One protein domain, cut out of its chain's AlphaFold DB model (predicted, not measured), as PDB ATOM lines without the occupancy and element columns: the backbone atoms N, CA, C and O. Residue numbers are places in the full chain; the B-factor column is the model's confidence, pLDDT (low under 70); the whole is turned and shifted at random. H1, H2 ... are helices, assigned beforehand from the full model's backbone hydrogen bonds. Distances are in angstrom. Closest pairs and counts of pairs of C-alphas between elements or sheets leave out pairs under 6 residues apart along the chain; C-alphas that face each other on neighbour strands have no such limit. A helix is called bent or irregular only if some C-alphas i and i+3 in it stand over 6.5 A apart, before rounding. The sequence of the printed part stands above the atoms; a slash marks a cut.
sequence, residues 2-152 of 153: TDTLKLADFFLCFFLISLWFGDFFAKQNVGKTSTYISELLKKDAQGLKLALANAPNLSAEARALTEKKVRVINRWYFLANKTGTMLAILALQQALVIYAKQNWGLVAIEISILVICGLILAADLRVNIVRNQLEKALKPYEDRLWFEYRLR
ATOM      1  N   THR A   2     162.159 203.127 174.641       60.41
ATOM      2  CA  THR A   2     162.183 202.317 173.405       60.41
ATOM      3  C   THR A   2     163.215 202.794 172.379       60.41
ATOM      4  O   THR A   2     163.800 201.977 171.677       60.41
ATOM      5  N   ASP A   3     163.482 204.101 172.309       68.81
ATOM      6  CA  ASP A   3     164.331 204.667 171.249       68.81
ATOM      7  C   ASP A   3     165.823 204.437 171.494       68.81
ATOM      8  O   ASP A   3     166.561 204.135 170.563       68.81
ATOM      9  N   THR A   4     166.265 204.481 172.754       66.38
ATOM     10  CA  THR A   4     167.649 204.160 173.142       66.38
ATOM     11  C   THR A   4     168.010 202.710 172.840       66.38
ATOM     12  O   THR A   4     169.142 202.418 172.475       66.38
ATOM     13  N   LEU A   5     167.041 201.804 172.975       67.06
ATOM     14  CA  LEU A   5     167.246 200.378 172.767       67.06
ATOM     15  C   LEU A   5     167.264 200.028 171.270       67.06
ATOM     16  O   LEU A   5     168.187 199.367 170.810       67.06
ATOM     17  N   LYS A   6     166.345 200.614 170.487       69.62
ATOM     18  CA  LYS A   6     166.393 200.569 169.015       69.62
ATOM     19  C   LYS A   6     167.694 201.146 168.455       69.62
ATOM     20  O   LYS A   6     168.231 200.626 167.482       69.62
ATOM     21  N   LEU A   7     168.197 202.219 169.063       78.19
ATOM     22  CA  LEU A   7     169.458 202.838 168.673       78.19
ATOM     23  C   LEU A   7     170.657 201.921 168.980       78.19
ATOM     24  O   LEU A   7     171.538 201.774 168.138       78.19
ATOM     25  N   ALA A   8     170.679 201.279 170.152       74.31
ATOM     26  CA  ALA A   8     171.722 200.321 170.521       74.31
ATOM     27  C   ALA A   8     171.744 199.099 169.587       74.31
ATOM     28  O   ALA A   8     172.814 198.732 169.099       74.31
ATOM     29  N   ASP A   9     170.577 198.530 169.271       73.75
ATOM     30  CA  ASP A   9     170.453 197.434 168.302       73.75
ATOM     31  C   ASP A   9     170.916 197.858 166.905       73.75
ATOM     32  O   ASP A   9     171.644 197.120 166.241       73.75
ATOM     33  N   PHE A  10     170.567 199.072 166.468       80.56
ATOM     34  CA  PHE A  10     171.029 199.612 165.190       80.56
ATOM     35  C   PHE A  10     172.561 199.703 165.127       80.56
ATOM     36  O   PHE A  10     173.166 199.249 164.153       80.56
ATOM     37  N   PHE A  11     173.206 200.227 166.175       83.44
ATOM     38  CA  PHE A  11     174.667 200.295 166.245       83.44
ATOM     39  C   PHE A  11     175.322 198.910 166.296       83.44
ATOM     40  O   PHE A  11     176.333 198.694 165.626       83.44
ATOM     41  N   LEU A  12     174.751 197.962 167.045       81.69
ATOM     42  CA  LEU A  12     175.236 196.581 167.109       81.69
ATOM     43  C   LEU A  12     175.152 195.895 165.745       81.69
ATOM     44  O   LEU A  12     176.141 195.326 165.286       81.69
ATOM     45  N   CYS A  13     174.019 196.008 165.055       81.94
ATOM     46  CA  CYS A  13     173.851 195.484 163.702       81.94
ATOM     47  C   CYS A  13     174.848 196.118 162.724       81.94
ATOM     48  O   CYS A  13     175.511 195.405 161.972       81.94
ATOM     49  N   PHE A  14     175.021 197.440 162.770       85.12
ATOM     50  CA  PHE A  14     175.997 198.135 161.931       85.12
ATOM     51  C   PHE A  14     177.437 197.666 162.194       85.12
ATOM     52  O   PHE A  14     178.210 197.434 161.258       85.12
ATOM     53  N   PHE A  15     177.799 197.471 163.463       85.12
ATOM     54  CA  PHE A  15     179.103 196.947 163.857       85.12
ATOM     55  C   PHE A  15     179.318 195.511 163.356       85.12
ATOM     56  O   PHE A  15     180.378 195.206 162.807       85.12
ATOM     57  N   LEU A  16     178.309 194.645 163.476       85.19
ATOM     58  CA  LEU A  16     178.362 193.269 162.976       85.19
ATOM     59  C   LEU A  16     178.527 193.213 161.457       85.19
ATOM     60  O   LEU A  16     179.361 192.458 160.964       85.19
ATOM     61  N   ILE A  17     177.786 194.045 160.722       85.12
ATOM     62  CA  ILE A  17     177.919 194.164 159.266       85.12
ATOM     63  C   ILE A  17     179.337 194.624 158.907       85.12
ATOM     64  O   ILE A  17     179.973 194.037 158.034       85.12
ATOM     65  N   SER A  18     179.869 195.619 159.620       85.62
ATOM     66  CA  SER A  18     181.234 196.115 159.407       85.62
ATOM     67  C   SER A  18     182.291 195.031 159.653       85.62
ATOM     68  O   SER A  18     183.206 194.864 158.844       85.62
ATOM     69  N   LEU A  19     182.153 194.251 160.732       86.88
ATOM     70  CA  LEU A  19     183.022 193.107 161.017       86.88
ATOM     71  C   LEU A  19     182.923 192.031 159.937       86.88
ATOM     72  O   LEU A  19     183.944 191.482 159.530       86.88
ATOM     73  N   TRP A  20     181.713 191.747 159.457       86.12
ATOM     74  CA  TRP A  20     181.482 190.760 158.411       86.12
ATOM     75  C   TRP A  20     182.121 191.173 157.082       86.12
ATOM     76  O   TRP A  20     182.819 190.368 156.468       86.12
ATOM     77  N   PHE A  21     181.976 192.438 156.672       86.88
ATOM     78  CA  PHE A  21     182.682 192.966 155.500       86.88
ATOM     79  C   PHE A  21     184.200 192.897 155.675       86.88
ATOM     80  O   PHE A  21     184.905 192.453 154.766       86.88
ATOM     81  N   GLY A  22     184.718 193.290 156.842       83.12
ATOM     82  CA  GLY A  22     186.144 193.177 157.148       83.12
ATOM     83  C   GLY A  22     186.652 191.739 157.025       83.12
ATOM     84  O   GLY A  22     187.688 191.498 156.400       83.12
ATOM     85  N   ASP A  23     185.910 190.779 157.576       84.31
ATOM     86  CA  ASP A  23     186.249 189.358 157.504       84.31
ATOM     87  C   ASP A  23     186.174 188.824 156.068       84.31
ATOM     88  O   ASP A  23     187.072 188.104 155.628       84.31
ATOM     89  N   PHE A  24     185.174 189.247 155.295       83.44
ATOM     90  CA  PHE A  24     185.044 188.906 153.881       83.44
ATOM     91  C   PHE A  24     186.268 189.355 153.070       83.44
ATOM     92  O   PHE A  24     186.864 188.549 152.349       83.44
ATOM     93  N   PHE A  25     186.711 190.606 153.234       83.31
ATOM     94  CA  PHE A  25     187.927 191.098 152.577       83.31
ATOM     95  C   PHE A  25     189.191 190.392 153.079       83.31
ATOM     96  O   PHE A  25     190.099 190.117 152.289       83.31
ATOM     97  N   ALA A  26     189.273 190.074 154.374       79.88
ATOM     98  CA  ALA A  26     190.398 189.326 154.924       79.88
ATOM     99  C   ALA A  26     190.480 187.920 154.310       79.88
ATOM    100  O   ALA A  26     191.548 187.539 153.833       79.88
ATOM    101  N   LYS A  27     189.358 187.192 154.239       82.50
ATOM    102  CA  LYS A  27     189.257 185.867 153.608       82.50
ATOM    103  C   LYS A  27     189.616 185.895 152.132       82.50
ATOM    104  O   LYS A  27     190.389 185.050 151.699       82.50
ATOM    105  N   GLN A  28     189.128 186.882 151.379       82.69
ATOM    106  CA  GLN A  28     189.480 187.019 149.963       82.69
ATOM    107  C   GLN A  28     190.981 187.218 149.728       82.69
ATOM    108  O   GLN A  28     191.467 186.943 148.635       82.69
ATOM    109  N   ASN A  29     191.712 187.745 150.710       79.75
ATOM    110  CA  ASN A  29     193.144 187.992 150.581       79.75
ATOM    111  C   ASN A  29     194.018 186.824 151.054       79.75
ATOM    112  O   ASN A  29     195.199 186.803 150.712       79.75
ATOM    113  N   VAL A  30     193.464 185.864 151.798       80.69
ATOM    114  CA  VAL A  30     194.167 184.624 152.152       80.69
ATOM    115  C   VAL A  30     194.307 183.756 150.898       80.69
ATOM    116  O   VAL A  30     193.335 183.513 150.191       80.69
ATOM    117  N   GLY A  31     195.522 183.295 150.613       78.56
ATOM    118  CA  GLY A  31     195.861 182.470 149.452       78.56
ATOM    119  C   GLY A  31     196.227 183.247 148.188       78.56
ATOM    120  O   GLY A  31     196.675 182.633 147.220       78.56
ATOM    121  N   LYS A  32     196.093 184.584 148.179       82.75
ATOM    122  CA  LYS A  32     196.528 185.421 147.043       82.75
ATOM    123  C   LYS A  32     198.046 185.528 146.927       82.75
ATOM    124  O   LYS A  32     198.555 185.750 145.835       82.75
ATOM    125  N   THR A  33     198.764 185.433 148.043       80.50
ATOM    126  CA  THR A  33     200.225 185.550 148.060       80.50
ATOM    127  C   THR A  33     200.861 184.191 147.785       80.50
ATOM    128  O   THR A  33     201.831 184.106 147.038       80.50
ATOM    129  N   SER A  34     200.325 183.116 148.361       80.81
ATOM    130  CA  SER A  34     200.806 181.743 148.207       80.81
ATOM    131  C   SER A  34     199.687 180.735 148.465       80.81
ATOM    132  O   SER A  34     199.140 180.632 149.569       80.81
ATOM    133  N   THR A  35     199.401 179.910 147.458       84.50
ATOM    134  CA  THR A  35     198.439 178.812 147.587       84.50
ATOM    135  C   THR A  35     198.978 177.710 148.505       84.50
ATOM    136  O   THR A  35     198.239 177.208 149.345       84.50
ATOM    137  N   TYR A  36     200.274 177.389 148.442       84.50
ATOM    138  CA  TYR A  36     200.855 176.324 149.265       84.50
ATOM    139  C   TYR A  36     200.913 176.689 150.754       84.50
ATOM    140  O   TYR A  36     200.498 175.901 151.599       84.50
ATOM    141  N   ILE A  37     201.346 177.902 151.110       84.00
ATOM    142  CA  ILE A  37     201.386 178.337 152.515       84.00
ATOM    143  C   ILE A  37     199.977 178.520 153.072       84.00
ATOM    144  O   ILE A  37     199.726 178.170 154.226       84.00
ATOM    145  N   SER A  38     199.044 179.047 152.276       84.69
ATOM    146  CA  SER A  38     197.655 179.165 152.727       84.69
ATOM    147  C   SER A  38     197.035 177.800 153.032       84.69
ATOM    148  O   SER A  38     196.312 177.698 154.022       84.69
ATOM    149  N   GLU A  39     197.395 176.744 152.290       86.06
ATOM    150  CA  GLU A  39     197.029 175.356 152.603       86.06
ATOM    151  C   GLU A  39     197.558 174.929 153.981       86.06
ATOM    152  O   GLU A  39     196.802 174.419 154.809       86.06
ATOM    153  N   LEU A  40     198.830 175.221 154.275       85.31
ATOM    154  CA  LEU A  40     199.464 174.916 155.567       85.31
ATOM    155  C   LEU A  40     198.851 175.700 156.741       85.31
ATOM    156  O   LEU A  40     198.864 175.233 157.885       85.31
ATOM    157  N   LEU A  41     198.326 176.895 156.463       86.44
ATOM    158  CA  LEU A  41     197.698 177.810 157.421       86.44
ATOM    159  C   LEU A  41     196.192 177.575 157.612       86.44
ATOM    160  O   LEU A  41     195.566 178.257 158.438       86.44
ATOM    161  N   LYS A  42     195.591 176.629 156.876       85.38
ATOM    162  CA  LYS A  42     194.187 176.249 157.066       85.38
ATOM    163  C   LYS A  42     193.947 175.756 158.493       85.38
ATOM    164  O   LYS A  42     194.841 175.260 159.179       85.38
ATOM    165  N   LYS A  43     192.693 175.881 158.935       84.88
ATOM    166  CA  LYS A  43     192.240 175.457 160.270       84.88
ATOM    167  C   LYS A  43     193.104 176.080 161.385       84.88
ATOM    168  O   LYS A  43     193.256 177.298 161.426       84.88
ATOM    169  N   ASP A  44     193.685 175.282 162.267       84.00
ATOM    170  CA  ASP A  44     194.559 175.710 163.362       84.00
ATOM    171  C   ASP A  44     196.051 175.782 162.957       84.00
ATOM    172  O   ASP A  44     196.941 175.720 163.810       84.00
ATOM    173  N   ALA A  45     196.339 175.886 161.654       85.19
ATOM    174  CA  ALA A  45     197.689 175.872 161.093       85.19
ATOM    175  C   ALA A  45     198.496 174.603 161.451       85.19
ATOM    176  O   ALA A  45     199.719 174.657 161.604       85.19
ATOM    177  N   GLN A  46     197.829 173.452 161.605       83.88
ATOM    178  CA  GLN A  46     198.478 172.156 161.849       83.88
ATOM    179  C   GLN A  46     199.498 171.778 160.774       83.88
ATOM    180  O   GLN A  46     200.595 171.344 161.119       83.88
ATOM    181  N   GLY A  47     199.177 171.998 159.493       82.81
ATOM    182  CA  GLY A  47     200.101 171.715 158.392       82.81
ATOM    183  C   GLY A  47     201.402 172.506 158.520       82.81
ATOM    184  O   GLY A  47     202.490 171.953 158.378       82.81
ATOM    185  N   LEU A  48     201.303 173.777 158.917       84.75
ATOM    186  CA  LEU A  48     202.477 174.596 159.191       84.75
ATOM    187  C   LEU A  48     203.270 174.094 160.409       84.75
ATOM    188  O   LEU A  48     204.494 174.063 160.352       84.75
ATOM    189  N   LYS A  49     202.617 173.667 161.499       84.88
ATOM    190  CA  LYS A  49     203.323 173.091 162.665       84.88
ATOM    191  C   LYS A  49     204.115 171.837 162.286       84.88
ATOM    192  O   LYS A  49     205.242 171.682 162.744       84.88
ATOM    193  N   LEU A  50     203.539 170.975 161.442       83.12
ATOM    194  CA  LEU A  50     204.205 169.776 160.927       83.12
ATOM    195  C   LEU A  50     205.430 170.133 160.078       83.12
ATOM    196  O   LEU A  50     206.502 169.579 160.303       83.12
ATOM    197  N   ALA A  51     205.294 171.106 159.171       82.31
ATOM    198  CA  ALA A  51     206.406 171.593 158.355       82.31
ATOM    199  C   ALA A  51     207.529 172.221 159.206       82.31
ATOM    200  O   ALA A  51     208.712 172.013 158.945       82.31
ATOM    201  N   LEU A  52     207.176 172.966 160.258       80.38
ATOM    202  CA  LEU A  52     208.129 173.656 161.135       80.38
ATOM    203  C   LEU A  52     208.872 172.741 162.110       80.38
ATOM    204  O   LEU A  52     209.928 173.132 162.600       80.38
ATOM    205  N   ALA A  53     208.343 171.552 162.411       77.00
ATOM    206  CA  ALA A  53     208.941 170.644 163.390       77.00
ATOM    207  C   ALA A  53     210.372 170.221 163.020       77.00
ATOM    208  O   ALA A  53     211.149 169.879 163.906       77.00
ATOM    209  N   ASN A  54     210.720 170.253 161.730       66.56
ATOM    210  CA  ASN A  54     212.035 169.840 161.243       66.56
ATOM    211  C   ASN A  54     212.620 170.737 160.144       66.56
ATOM    212  O   ASN A  54     213.707 170.435 159.669       66.56
ATOM    213  N   ALA A  55     211.963 171.840 159.763       60.53
ATOM    214  CA  ALA A  55     212.538 172.808 158.829       60.53
ATOM    215  C   ALA A  55     213.720 173.554 159.497       60.53
ATOM    216  O   ALA A  55     213.480 174.400 160.365       60.53
ATOM    217  N   PRO A  56     214.991 173.305 159.115       59.62
ATOM    218  CA  PRO A  56     216.138 173.769 159.906       59.62
ATOM    219  C   PRO A  56     216.500 175.245 159.685       59.62
ATOM    220  O   PRO A  56     217.221 175.820 160.490       59.62
ATOM    221  N   ASN A  57     216.011 175.876 158.611       65.06
ATOM    222  CA  ASN A  57     216.568 177.136 158.099       65.06
ATOM    223  C   ASN A  57     215.531 178.261 157.954       65.06
ATOM    224  O   ASN A  57     215.474 178.929 156.920       65.06
ATOM    225  N   LEU A  58     214.705 178.475 158.977       71.88
ATOM    226  CA  LEU A  58     214.039 179.768 159.165       71.88
ATOM    227  C   LEU A  58     214.973 180.691 159.941       71.88
ATOM    228  O   LEU A  58     215.605 180.257 160.905       71.88
ATOM    229  N   SER A  59     215.032 181.970 159.564       80.69
ATOM    230  CA  SER A  59     215.701 182.958 160.412       80.69
ATOM    231  C   SER A  59     215.068 182.959 161.810       80.69
ATOM    232  O   SER A  59     213.864 182.717 161.963       80.69
ATOM    233  N   ALA A  60     215.866 183.236 162.846       80.06
ATOM    234  CA  ALA A  60     215.378 183.274 164.228       80.06
ATOM    235  C   ALA A  60     214.174 184.225 164.385       80.06
ATOM    236  O   ALA A  60     213.201 183.908 165.071       80.06
ATOM    237  N   GLU A  61     214.200 185.346 163.663       82.31
ATOM    238  CA  GLU A  61     213.106 186.316 163.596       82.31
ATOM    239  C   GLU A  61     211.837 185.732 162.961       82.31
ATOM    240  O   GLU A  61     210.748 185.850 163.531       82.31
ATOM    241  N   ALA A  62     211.958 185.055 161.812       81.62
ATOM    242  CA  ALA A  62     210.824 184.439 161.126       81.62
ATOM    243  C   ALA A  62     210.199 183.325 161.973       81.62
ATOM    244  O   ALA A  62     208.971 183.215 162.048       81.62
ATOM    245  N   ARG A  63     211.020 182.540 162.676       82.12
ATOM    246  CA  ARG A  63     210.553 181.492 163.589       82.12
ATOM    247  C   ARG A  63     209.789 182.074 164.779       82.12
ATOM    248  O   ARG A  63     208.649 181.675 165.018       82.12
ATOM    249  N   ALA A  64     210.357 183.066 165.467       84.44
ATOM    250  CA  ALA A  64     209.710 183.715 166.609       84.44
ATOM    251  C   ALA A  64     208.381 184.391 166.219       84.44
ATOM    252  O   ALA A  64     207.373 184.276 166.929       84.44
ATOM    253  N   LEU A  65     208.350 185.059 165.060       86.12
ATOM    254  CA  LEU A  65     207.135 185.650 164.504       86.12
ATOM    255  C   LEU A  65     206.085 184.578 164.197       86.12
ATOM    256  O   LEU A  65     204.907 184.760 164.527       86.12
ATOM    257  N   THR A  66     206.508 183.460 163.612       85.62
ATOM    258  CA  THR A  66     205.613 182.369 163.231       85.62
ATOM    259  C   THR A  66     204.999 181.695 164.450       85.62
ATOM    260  O   THR A  66     203.778 181.604 164.544       85.62
ATOM    261  N   GLU A  67     205.801 181.331 165.449       85.69
ATOM    262  CA  GLU A  67     205.315 180.728 166.695       85.69
ATOM    263  C   GLU A  67     204.357 181.655 167.458       85.69
ATOM    264  O   GLU A  67     203.340 181.216 168.007       85.69
ATOM    265  N   LYS A  68     204.639 182.966 167.486       88.69
ATOM    266  CA  LYS A  68     203.748 183.960 168.100       88.69
ATOM    267  C   LYS A  68     202.402 184.021 167.377       88.69
ATOM    268  O   LYS A  68     201.360 184.010 168.028       88.69
ATOM    269  N   LYS A  69     202.406 184.072 166.044       88.62
ATOM    270  CA  LYS A  69     201.186 184.186 165.233       88.62
ATOM    271  C   LYS A  69     200.380 182.884 165.184       88.62
ATOM    272  O   LYS A  69     199.162 182.935 165.314       88.62
ATOM    273  N   VAL A  70     201.032 181.724 165.120       87.81
ATOM    274  CA  VAL A  70     200.371 180.410 165.209       87.81
ATOM    275  C   VAL A  70     199.690 180.228 166.567       87.81
ATOM    276  O   VAL A  70     198.561 179.745 166.622       87.81
ATOM    277  N   ARG A  71     200.298 180.686 167.674       88.12
ATOM    278  CA  ARG A  71     199.624 180.701 168.987       88.12
ATOM    279  C   ARG A  71     198.357 181.553 168.987       88.12
ATOM    280  O   ARG A  71     197.362 181.154 169.588       88.12
ATOM    281  N   VAL A  72     198.374 182.701 168.306       88.94
ATOM    282  CA  VAL A  72     197.171 183.531 168.139       88.94
ATOM    283  C   VAL A  72     196.113 182.771 167.340       88.94
ATOM    284  O   VAL A  72     194.972 182.720 167.789       88.94
ATOM    285  N   ILE A  73     196.481 182.127 166.228       88.88
ATOM    286  CA  ILE A  73     195.548 181.296 165.452       88.88
ATOM    287  C   ILE A  73     194.938 180.215 166.344       88.88
ATOM    288  O   ILE A  73     193.723 180.181 166.470       88.88
ATOM    289  N   ASN A  74     195.736 179.410 167.050       87.38
ATOM    290  CA  ASN A  74     195.223 178.345 167.923       87.38
ATOM    291  C   ASN A  74     194.252 178.860 168.988       87.38
ATOM    292  O   ASN A  74     193.211 178.252 169.223       87.38
ATOM    293  N   ARG A  75     194.583 179.991 169.626       89.00
ATOM    294  CA  ARG A  75     193.760 180.578 170.690       89.00
ATOM    295  C   ARG A  75     192.390 181.021 170.178       89.00
ATOM    296  O   ARG A  75     191.402 180.863 170.884       89.00
ATOM    297  N   TRP A  76     192.339 181.594 168.978       89.25
ATOM    298  CA  TRP A  76     191.112 182.160 168.414       89.25
ATOM    299  C   TRP A  76     190.377 181.202 167.474       89.25
ATOM    300  O   TRP A  76     189.191 181.400 167.222       89.25
ATOM    301  N   TYR A  77     191.030 180.132 167.013       87.88
ATOM    302  CA  TYR A  77     190.462 179.183 166.059       87.88
ATOM    303  C   TYR A  77     189.224 178.473 166.605       87.88
ATOM    304  O   TYR A  77     188.270 178.278 165.861       87.88
ATOM    305  N   PHE A  78     189.184 178.153 167.904       87.69
ATOM    306  CA  PHE A  78     187.991 177.557 168.512       87.69
ATOM    307  C   PHE A  78     186.740 178.424 168.319       87.69
ATOM    308  O   PHE A  78     185.662 177.890 168.064       87.69
ATOM    309  N   LEU A  79     186.883 179.749 168.430       86.12
ATOM    310  CA  LEU A  79     185.775 180.685 168.266       86.12
ATOM    311  C   LEU A  79     185.506 180.965 166.782       86.12
ATOM    312  O   LEU A  79     184.357 180.920 166.360       86.12
ATOM    313  N   ALA A  80     186.559 181.138 165.977       84.31
ATOM    314  CA  ALA A  80     186.453 181.324 164.527       84.31
ATOM    315  C   ALA A  80     185.823 180.116 163.807       84.31
ATOM    316  O   ALA A  80     185.144 180.271 162.802       84.31
ATOM    317  N   ASN A  81     185.987 178.895 164.321       87.69
ATOM    318  CA  ASN A  81     185.371 177.703 163.734       87.69
ATOM    319  C   ASN A  81     183.852 177.611 164.006       87.69
ATOM    320  O   ASN A  81     183.185 176.717 163.492       87.69
ATOM    321  N   LYS A  82     183.285 178.519 164.816       88.00
ATOM    322  CA  LYS A  82     181.852 178.552 165.157       88.00
ATOM    323  C   LYS A  82     181.026 179.460 164.246       88.00
ATOM    324  O   LYS A  82     179.849 179.662 164.529       88.00
ATOM    325  N   THR A  83     181.576 179.966 163.141       82.25
ATOM    326  CA  THR A  83     180.834 180.820 162.194       82.25
ATOM    327  C   THR A  83     179.570 180.133 161.650       82.25
ATOM    328  O   THR A  83     178.542 180.782 161.488       82.25
ATOM    329  N   GLY A  84     179.582 178.807 161.455       80.94
ATOM    330  CA  GLY A  84     178.368 178.056 161.094       80.94
ATOM    331  C   GLY A  84     177.305 178.053 162.202       80.94
ATOM    332  O   GLY A  84     176.128 178.287 161.941       80.94
ATOM    333  N   THR A  85     177.720 177.861 163.459       84.75
ATOM    334  CA  THR A  85     176.828 177.943 164.628       84.75
ATOM    335  C   THR A  85     176.265 179.353 164.807       84.75
ATOM    336  O   THR A  85     175.093 179.501 165.127       84.75
ATOM    337  N   MET A  86     177.071 180.386 164.551       88.31
ATOM    338  CA  MET A  86     176.634 181.784 164.570       88.31
ATOM    339  C   MET A  86     175.476 182.025 163.591       88.31
ATOM    340  O   MET A  86     174.468 182.600 163.986       88.31
ATOM    341  N   LEU A  87     175.577 181.540 162.346       84.94
ATOM    342  CA  LEU A  87     174.494 181.670 161.360       84.94
ATOM    343  C   LEU A  87     173.208 180.965 161.817       84.94
ATOM    344  O   LEU A  87     172.122 181.519 161.665       84.94
ATOM    345  N   ALA A  88     173.326 179.778 162.418       85.38
ATOM    346  CA  ALA A  88     172.177 179.055 162.961       85.38
ATOM    347  C   ALA A  88     171.506 179.816 164.119       85.38
ATOM    348  O   ALA A  88     170.280 179.906 164.171       85.38
ATOM    349  N   ILE A  89     172.301 180.402 165.021       86.69
ATOM    350  CA  ILE A  89     171.798 181.213 166.137       86.69
ATOM    351  C   ILE A  89     171.096 182.476 165.617       86.69
ATOM    352  O   ILE A  89     170.013 182.797 166.097       86.69
ATOM    353  N   LEU A  90     171.661 183.159 164.617       85.88
ATOM    354  CA  LEU A  90     171.037 184.340 164.006       85.88
ATOM    355  C   LEU A  90     169.710 183.997 163.313       85.88
ATOM    356  O   LEU A  90     168.735 184.728 163.461       85.88
ATOM    357  N   ALA A  91     169.638 182.866 162.604       84.50
ATOM    358  CA  ALA A  91     168.392 182.403 161.992       84.50
ATOM    359  C   ALA A  91     167.318 182.089 163.048       84.50
ATOM    360  O   ALA A  91     166.152 182.451 162.882       84.50
ATOM    361  N   LEU A  92     167.716 181.461 164.160       85.44
ATOM    362  CA  LEU A  92     166.826 181.176 165.284       85.44
ATOM    363  C   LEU A  92     166.359 182.462 165.986       85.44
ATOM    364  O   LEU A  92     165.180 182.580 166.313       85.44
ATOM    365  N   GLN A  93     167.248 183.443 166.163       84.19
ATOM    366  CA  GLN A  93     166.897 184.765 166.684       84.19
ATOM    367  C   GLN A  93     165.863 185.449 165.782       84.19
ATOM    368  O   GLN A  93     164.833 185.905 166.271       84.19
ATOM    369  N   GLN A  94     166.090 185.466 164.465       82.38
ATOM    370  CA  GLN A  94     165.151 186.063 163.515       82.38
ATOM    371  C   GLN A  94     163.777 185.381 163.565       82.38
ATOM    372  O   GLN A  94     162.752 186.058 163.504       82.38
ATOM    373  N   ALA A  95     163.738 184.054 163.714       83.38
ATOM    374  CA  ALA A  95     162.488 183.324 163.891       83.38
ATOM    375  C   ALA A  95     161.775 183.724 165.195       83.38
ATOM    376  O   ALA A  95     160.576 183.995 165.177       83.38
ATOM    377  N   LEU A  96     162.499 183.822 166.316       81.31
ATOM    378  CA  LEU A  96     161.928 184.252 167.597       81.31
ATOM    379  C   LEU A  96     161.322 185.657 167.519       81.31
ATOM    380  O   LEU A  96     160.211 185.849 168.002       81.31
ATOM    381  N   VAL A  97     161.992 186.604 166.861       77.62
ATOM    382  CA  VAL A  97     161.486 187.977 166.671       77.62
ATOM    383  C   VAL A  97     160.176 187.999 165.876       77.62
ATOM    384  O   VAL A  97     159.287 188.792 166.174       77.62
ATOM    385  N   ILE A  98     160.042 187.139 164.861       78.88
ATOM    386  CA  ILE A  98     158.853 187.098 163.995       78.88
ATOM    387  C   ILE A  98     157.660 186.446 164.707       78.88
ATOM    388  O   ILE A  98     156.532 186.916 164.566       78.88
ATOM    389  N   TYR A  99     157.890 185.357 165.447       80.00
ATOM    390  CA  TYR A  99     156.811 184.540 166.014       80.00
ATOM    391  C   TYR A  99     156.457 184.881 167.469       80.00
ATOM    392  O   TYR A  99     155.343 184.582 167.904       80.00
ATOM    393  N   ALA A 100     157.365 185.481 168.243       74.31
ATOM    394  CA  ALA A 100     157.140 185.768 169.658       74.31
ATOM    395  C   ALA A 100     156.696 187.219 169.895       74.31
ATOM    396  O   ALA A 100     157.186 188.165 169.285       74.31
ATOM    397  N   LYS A 101     155.790 187.415 170.861       73.38
ATOM    398  CA  LYS A 101     155.420 188.755 171.332       73.38
ATOM    399  C   LYS A 101     156.603 189.361 172.092       73.38
ATOM    400  O   LYS A 101     157.018 188.822 173.117       73.38
ATOM    401  N   GLN A 102     157.126 190.477 171.590       69.88
ATOM    402  CA  GLN A 102     158.342 191.110 172.099       69.88
ATOM    403  C   GLN A 102     158.191 191.499 173.580       69.88
ATOM    404  O   GLN A 102     157.294 192.257 173.957       69.88
ATOM    405  N   ASN A 103     159.060 190.950 174.430       81.75
ATOM    406  CA  ASN A 103     159.130 191.247 175.858       81.75
ATOM    407  C   ASN A 103     160.575 191.603 176.251       81.75
ATOM    408  O   ASN A 103     161.519 191.347 175.504       81.75
ATOM    409  N   TRP A 104     160.759 192.204 177.430       77.69
ATOM    410  CA  TRP A 104     162.081 192.651 177.892       77.69
ATOM    411  C   TRP A 104     163.104 191.512 178.035       77.69
ATOM    412  O   TRP A 104     164.295 191.733 177.826       77.69
ATOM    413  N   GLY A 105     162.650 190.295 178.352       80.38
ATOM    414  CA  GLY A 105     163.518 189.118 178.415       80.38
ATOM    415  C   GLY A 105     164.057 188.710 177.042       80.38
ATOM    416  O   GLY A 105     165.245 188.432 176.912       80.38
ATOM    417  N   LEU A 106     163.210 188.738 176.010       80.88
ATOM    418  CA  LEU A 106     163.572 188.428 174.627       80.88
ATOM    419  C   LEU A 106     164.596 189.434 174.092       80.88
ATOM    420  O   LEU A 106     165.615 189.039 173.539       80.88
ATOM    421  N   VAL A 107     164.379 190.721 174.370       78.38
ATOM    422  CA  VAL A 107     165.313 191.801 174.025       78.38
ATOM    423  C   VAL A 107     166.698 191.579 174.643       78.38
ATOM    424  O   VAL A 107     167.716 191.702 173.967       78.38
ATOM    425  N   ALA A 108     166.767 191.217 175.927       82.62
ATOM    426  CA  ALA A 108     168.050 190.950 176.577       82.62
ATOM    427  C   ALA A 108     168.783 189.746 175.949       82.62
ATOM    428  O   ALA A 108     170.013 189.755 175.826       82.62
ATOM    429  N   ILE A 109     168.032 188.722 175.526       83.94
ATOM    430  CA  ILE A 109     168.569 187.550 174.824       83.94
ATOM    431  C   ILE A 109     169.106 187.949 173.444       83.94
ATOM    432  O   ILE A 109     170.218 187.555 173.100       83.94
ATOM    433  N   GLU A 110     168.372 188.760 172.684       82.06
ATOM    434  CA  GLU A 110     168.790 189.268 171.371       82.06
ATOM    435  C   GLU A 110     170.114 190.032 171.453       82.06
ATOM    436  O   GLU A 110     171.063 189.692 170.746       82.06
ATOM    437  N   ILE A 111     170.230 190.990 172.378       83.56
ATOM    438  CA  ILE A 111     171.473 191.750 172.581       83.56
ATOM    439  C   ILE A 111     172.629 190.805 172.931       83.56
ATOM    440  O   ILE A 111     173.723 190.915 172.374       83.56
ATOM    441  N   SER A 112     172.392 189.837 173.819       86.69
ATOM    442  CA  SER A 112     173.410 188.858 174.222       86.69
ATOM    443  C   SER A 112     173.882 188.003 173.041       86.69
ATOM    444  O   SER A 112     175.082 187.781 172.873       86.69
ATOM    445  N   ILE A 113     172.953 187.562 172.188       86.88
ATOM    446  CA  ILE A 113     173.256 186.814 170.965       86.88
ATOM    447  C   ILE A 113     174.084 187.665 169.999       86.88
ATOM    448  O   ILE A 113     175.101 187.187 169.489       86.88
ATOM    449  N   LEU A 114     173.698 188.923 169.770       85.94
ATOM    450  CA  LEU A 114     174.417 189.836 168.877       85.94
ATOM    451  C   LEU A 114     175.853 190.078 169.362       85.94
ATOM    452  O   LEU A 114     176.790 190.029 168.564       85.94
ATOM    453  N   VAL A 115     176.055 190.245 170.672       88.25
ATOM    454  CA  VAL A 115     177.395 190.358 171.271       88.25
ATOM    455  C   VAL A 115     178.219 189.088 171.033       88.25
ATOM    456  O   VAL A 115     179.378 189.179 170.620       88.25
ATOM    457  N   ILE A 116     177.637 187.898 171.230       88.62
ATOM    458  CA  ILE A 116     178.318 186.618 170.964       88.62
ATOM    459  C   ILE A 116     178.704 186.500 169.484       88.62
ATOM    460  O   ILE A 116     179.831 186.108 169.173       88.62
ATOM    461  N   CYS A 117     177.813 186.880 168.568       88.50
ATOM    462  CA  CYS A 117     178.099 186.883 167.132       88.50
ATOM    463  C   CYS A 117     179.252 187.837 166.794       88.50
ATOM    464  O   CYS A 117     180.145 187.480 166.026       88.50
ATOM    465  N   GLY A 118     179.295 189.011 167.429       87.31
ATOM    466  CA  GLY A 118     180.385 189.973 167.266       87.31
ATOM    467  C   GLY A 118     181.732 189.414 167.712       87.31
ATOM    468  O   GLY A 118     182.730 189.588 167.015       87.31
ATOM    469  N   LEU A 119     181.765 188.673 168.823       90.06
ATOM    470  CA  LEU A 119     182.977 187.990 169.281       90.06
ATOM    471  C   LEU A 119     183.443 186.906 168.298       90.06
ATOM    472  O   LEU A 119     184.645 186.785 168.057       90.06
ATOM    473  N   ILE A 120     182.513 186.145 167.710       89.06
ATOM    474  CA  ILE A 120     182.827 185.125 166.698       89.06
ATOM    475  C   ILE A 120     183.407 185.775 165.438       89.06
ATOM    476  O   ILE A 120     184.483 185.371 164.995       89.06
ATOM    477  N   LEU A 121     182.762 186.818 164.907       88.62
ATOM    478  CA  LEU A 121     183.251 187.546 163.730       88.62
ATOM    479  C   LEU A 121     184.607 188.211 163.982       88.62
ATOM    480  O   LEU A 121     185.502 188.126 163.144       88.62
ATOM    481  N   ALA A 122     184.798 188.833 165.147       88.94
ATOM    482  CA  ALA A 122     186.074 189.443 165.509       88.94
ATOM    483  C   ALA A 122     187.201 188.401 165.613       88.94
ATOM    484  O   ALA A 122     188.341 188.677 165.227       88.94
ATOM    485  N   ALA A 123     186.900 187.200 166.113       90.12
ATOM    486  CA  ALA A 123     187.852 186.099 166.148       90.12
ATOM    487  C   ALA A 123     188.198 185.584 164.748       90.12
ATOM    488  O   ALA A 123     189.381 185.388 164.469       90.12
ATOM    489  N   ASP A 124     187.201 185.403 163.878       88.56
ATOM    490  CA  ASP A 124     187.406 184.971 162.491       88.56
ATOM    491  C   ASP A 124     188.269 185.990 161.731       88.56
ATOM    492  O   ASP A 124     189.351 185.648 161.245       88.56
ATOM    493  N   LEU A 125     187.903 187.276 161.799       88.38
ATOM    494  CA  LEU A 125     188.675 188.381 161.227       88.38
ATOM    495  C   LEU A 125     190.123 188.373 161.728       88.38
ATOM    496  O   LEU A 125     191.070 188.463 160.941       88.38
ATOM    497  N   ARG A 126     190.327 188.236 163.045       90.12
ATOM    498  CA  ARG A 126     191.666 188.214 163.643       90.12
ATOM    499  C   ARG A 126     192.494 187.033 163.145       90.12
ATOM    500  O   ARG A 126     193.677 187.214 162.856       90.12
ATOM    501  N   VAL A 127     191.902 185.845 163.042       90.06
ATOM    502  CA  VAL A 127     192.577 184.660 162.496       90.06
ATOM    503  C   VAL A 127     192.955 184.896 161.033       90.06
ATOM    504  O   VAL A 127     194.102 184.645 160.664       90.06
ATOM    505  N   ASN A 128     192.055 185.445 160.217       89.12
ATOM    506  CA  ASN A 128     192.291 185.669 158.788       89.12
ATOM    507  C   ASN A 128     193.345 186.757 158.521       89.12
ATOM    508  O   ASN A 128     194.223 186.567 157.678       89.12
ATOM    509  N   ILE A 129     193.365 187.841 159.307       89.00
ATOM    510  CA  ILE A 129     194.443 188.844 159.266       89.00
ATOM    511  C   ILE A 129     195.794 188.201 159.596       89.00
ATOM    512  O   ILE A 129     196.784 188.429 158.899       89.00
ATOM    513  N   VAL A 130     195.852 187.390 160.657       90.56
ATOM    514  CA  VAL A 130     197.098 186.737 161.081       90.56
ATOM    515  C   VAL A 130     197.575 185.717 160.047       90.56
ATOM    516  O   VAL A 130     198.777 185.658 159.790       90.56
ATOM    517  N   ARG A 131     196.661 184.972 159.411       90.38
ATOM    518  CA  ARG A 131     196.980 184.074 158.291       90.38
ATOM    519  C   ARG A 131     197.597 184.834 157.122       90.38
ATOM    520  O   ARG A 131     198.677 184.464 156.691       90.38
ATOM    521  N   ASN A 132     196.991 185.936 156.684       88.62
ATOM    522  CA  ASN A 132     197.531 186.753 155.591       88.62
ATOM    523  C   ASN A 132     198.929 187.319 155.930       88.62
ATOM    524  O   ASN A 132     199.841 187.322 155.107       88.62
ATOM    525  N   GLN A 133     199.144 187.751 157.178       89.31
ATOM    526  CA  GLN A 133     200.468 188.194 157.633       89.31
ATOM    527  C   GLN A 133     201.504 187.061 157.632       89.31
ATOM    528  O   GLN A 133     202.652 187.295 157.261       89.31
ATOM    529  N   LEU A 134     201.117 185.854 158.057       88.81
ATOM    530  CA  LEU A 134     201.980 184.672 158.007       88.81
ATOM    531  C   LEU A 134     202.290 184.260 156.572       88.81
ATOM    532  O   LEU A 134     203.435 183.951 156.275       88.81
ATOM    533  N   GLU A 135     201.304 184.303 155.684       88.00
ATOM    534  CA  GLU A 135     201.463 183.970 154.271       88.00
ATOM    535  C   GLU A 135     202.509 184.868 153.604       88.00
ATOM    536  O   GLU A 135     203.429 184.373 152.958       88.00
ATOM    537  N   LYS A 136     202.442 186.182 153.848       88.06
ATOM    538  CA  LYS A 136     203.449 187.139 153.368       88.06
ATOM    539  C   LYS A 136     204.829 186.906 153.981       88.06
ATOM    540  O   LYS A 136     205.825 186.975 153.271       88.06
ATOM    541  N   ALA A 137     204.894 186.632 155.284       86.50
ATOM    542  CA  ALA A 137     206.160 186.430 155.989       86.50
ATOM    543  C   ALA A 137     206.859 185.117 155.601       86.50
ATOM    544  O   ALA A 137     208.085 185.057 155.551       86.50
ATOM    545  N   LEU A 138     206.083 184.067 155.333       86.38
ATOM    546  CA  LEU A 138     206.588 182.736 155.009       86.38
ATOM    547  C   LEU A 138     206.775 182.518 153.508       86.38
ATOM    548  O   LEU A 138     207.411 181.535 153.142       86.38
ATOM    549  N   LYS A 139     206.294 183.433 152.654       87.69
ATOM    550  CA  LYS A 139     206.456 183.386 151.192       87.69
ATOM    551  C   LYS A 139     207.885 183.034 150.736       87.69
ATOM    552  O   LYS A 139     208.007 182.169 149.876       87.69
ATOM    553  N   PRO A 140     208.968 183.589 151.319       87.06
ATOM    554  CA  PRO A 140     210.338 183.242 150.917       87.06
ATOM    555  C   PRO A 140     210.749 181.792 151.225       87.06
ATOM    556  O   PRO A 140     211.741 181.304 150.697       87.06
ATOM    557  N   TYR A 141     210.010 181.111 152.102       85.19
ATOM    558  CA  TYR A 141     210.282 179.754 152.575       85.19
ATOM    559  C   TYR A 141     209.256 178.731 152.055       85.19
ATOM    560  O   TYR A 141     209.277 177.581 152.491       85.19
ATOM    561  N   GLU A 142     208.365 179.146 151.144       86.06
ATOM    562  CA  GLU A 142     207.231 178.371 150.622       86.06
ATOM    563  C   GLU A 142     207.629 176.963 150.178       86.06
ATOM    564  O   GLU A 142     207.108 175.988 150.719       86.06
ATOM    565  N   ASP A 143     208.591 176.851 149.260       85.25
ATOM    566  CA  ASP A 143     208.979 175.570 148.659       85.25
ATOM    567  C   ASP A 143     209.493 174.575 149.700       85.25
ATOM    568  O   ASP A 143     209.141 173.397 149.686       85.25
ATOM    569  N   ARG A 144     210.292 175.059 150.659       83.81
ATOM    570  CA  ARG A 144     210.858 174.226 151.728       83.81
ATOM    571  C   ARG A 144     209.778 173.743 152.687       83.81
ATOM    572  O   ARG A 144     209.754 172.569 153.041       83.81
ATOM    573  N   LEU A 145     208.887 174.643 153.100       84.69
ATOM    574  CA  LEU A 145     207.785 174.311 154.004       84.69
ATOM    575  C   LEU A 145     206.804 173.337 153.350       84.69
ATOM    576  O   LEU A 145     206.340 172.403 153.998       84.69
ATOM    577  N   TRP A 146     206.509 173.539 152.065       86.69
ATOM    578  CA  TRP A 146     205.637 172.655 151.306       86.69
ATOM    579  C   TRP A 146     206.251 171.266 151.111       86.69
ATOM    580  O   TRP A 146     205.560 170.261 151.283       86.69
ATOM    581  N   PHE A 147     207.550 171.198 150.815       86.00
ATOM    582  CA  PHE A 147     208.277 169.940 150.683       86.00
ATOM    583  C   PHE A 147     208.299 169.144 151.995       86.00
ATOM    584  O   PHE A 147     207.918 167.975 152.007       86.00
ATOM    585  N   GLU A 148     208.658 169.786 153.113       83.50
ATOM    586  CA  GLU A 148     208.647 169.148 154.439       83.50
ATOM    587  C   GLU A 148     207.252 168.667 154.840       83.50
ATOM    588  O   GLU A 148     207.110 167.593 155.422       83.50
ATOM    589  N   TYR A 149     206.212 169.434 154.508       84.56
ATOM    590  CA  TYR A 149     204.837 169.007 154.737       84.56
ATOM    591  C   TYR A 149     204.480 167.766 153.911       84.56
ATOM    592  O   TYR A 149     203.999 166.788 154.474       84.56
ATOM    593  N   ARG A 150     204.756 167.768 152.600       85.06
ATOM    594  CA  ARG A 150     204.421 166.653 151.692       85.06
ATOM    595  C   ARG A 150     205.192 165.370 151.980       85.06
ATOM    596  O   ARG A 150     204.671 164.297 151.711       85.06
ATOM    597  N   LEU A 151     206.400 165.464 152.530       82.00
ATOM    598  CA  LEU A 151     207.150 164.294 152.995       82.00
ATOM    599  C   LEU A 151     206.504 163.604 154.206       82.00
ATOM    600  O   LEU A 151     206.846 162.462 154.505       82.00
ATOM    601  N   ARG A 152     205.628 164.302 154.938       74.44
ATOM    602  CA  ARG A 152     205.115 163.877 156.251       74.44
ATOM    603  C   ARG A 152     203.597 163.709 156.300       74.44
ATOM    604  O   ARG A 152     203.105 163.146 157.276       74.44
TER     605      ARG A 152
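This is residues 2 to 152 of the 153 residues of an uncharacterized protein of Lactobacillus buchneri subsp. silagei CD034 (UniProt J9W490). One very long helix arm, H6a, runs along most of a rod, with H1 packed along it and H4 and H5 following one another along it the opposite way. At one end H6 bends into the short arm H6b, which clusters with the small helices H2 and H3. The printed part has 151 residues with six named helices, H1 to H6 in order, and no named strand; the class is all helix. It is loose, with a radius of gyration of the C-alphas of 19.7 A and spans of 63 by 25 by 23 A.

H1, residues 2 to 29, touches H6a, residues 104 to 140, at a shallow tilt of 21 degrees, the same way; their closest C-alphas, of Asp 23 and Leu 125, are 4.5 A apart. By its hydrogen bonds H6, residues 104 to 150, was assigned as one helix, but it is bent: C-alphas 140 and 143 are 8.1 A apart, and H6a stands at a steep tilt of 63 degrees to H6b, residues 143 to 150. H2, residues 35 to 40, touches H3, residues 46 to 52, about perpendicular at 84 degrees, closest at the C-alphas of Leu 40 and Gly 47, 4.3 A. H3 touches H6b, closest at the C-alphas of Ala 51 and Tyr 149, 4.7 A. H4, residues 60 to 80, touches H6a at a shallow tilt of 26 degrees, opposite ways, closest at the C-alphas of Ala 80 and Asp 124, 4.3 A. H5, residues 83 to 99, and H6a form a hairpin at 23 degrees, closest at the C-alphas of Met 86 and Cys 117, 5.9 A; here H6a touches with residues 110 to 124 alone. Every O i to N i+4 pair is within hydrogen-bond range in H1, H2, H3, H5 and H6b, against 15 of 17 in H4 and 32 of 33 in H6a.

H1 begins at C-alpha 2 (162.183, 202.317, 173.405) and is 41.0 A long. H4 is 29.0 A long with a kink of 30 degrees near residue 74, and H5 is 24.6 A. H6a is 56.1 A long, and H6b ends at C-alpha 150 (204.421, 166.653, 151.692).

The C-alphas of Asn 57 and Lys 101, the two farthest apart, are 63.6 A apart. The printed part has no cut and no long link. Residues 2 to 6, 54 to 57 and 102 have pLDDT under 70.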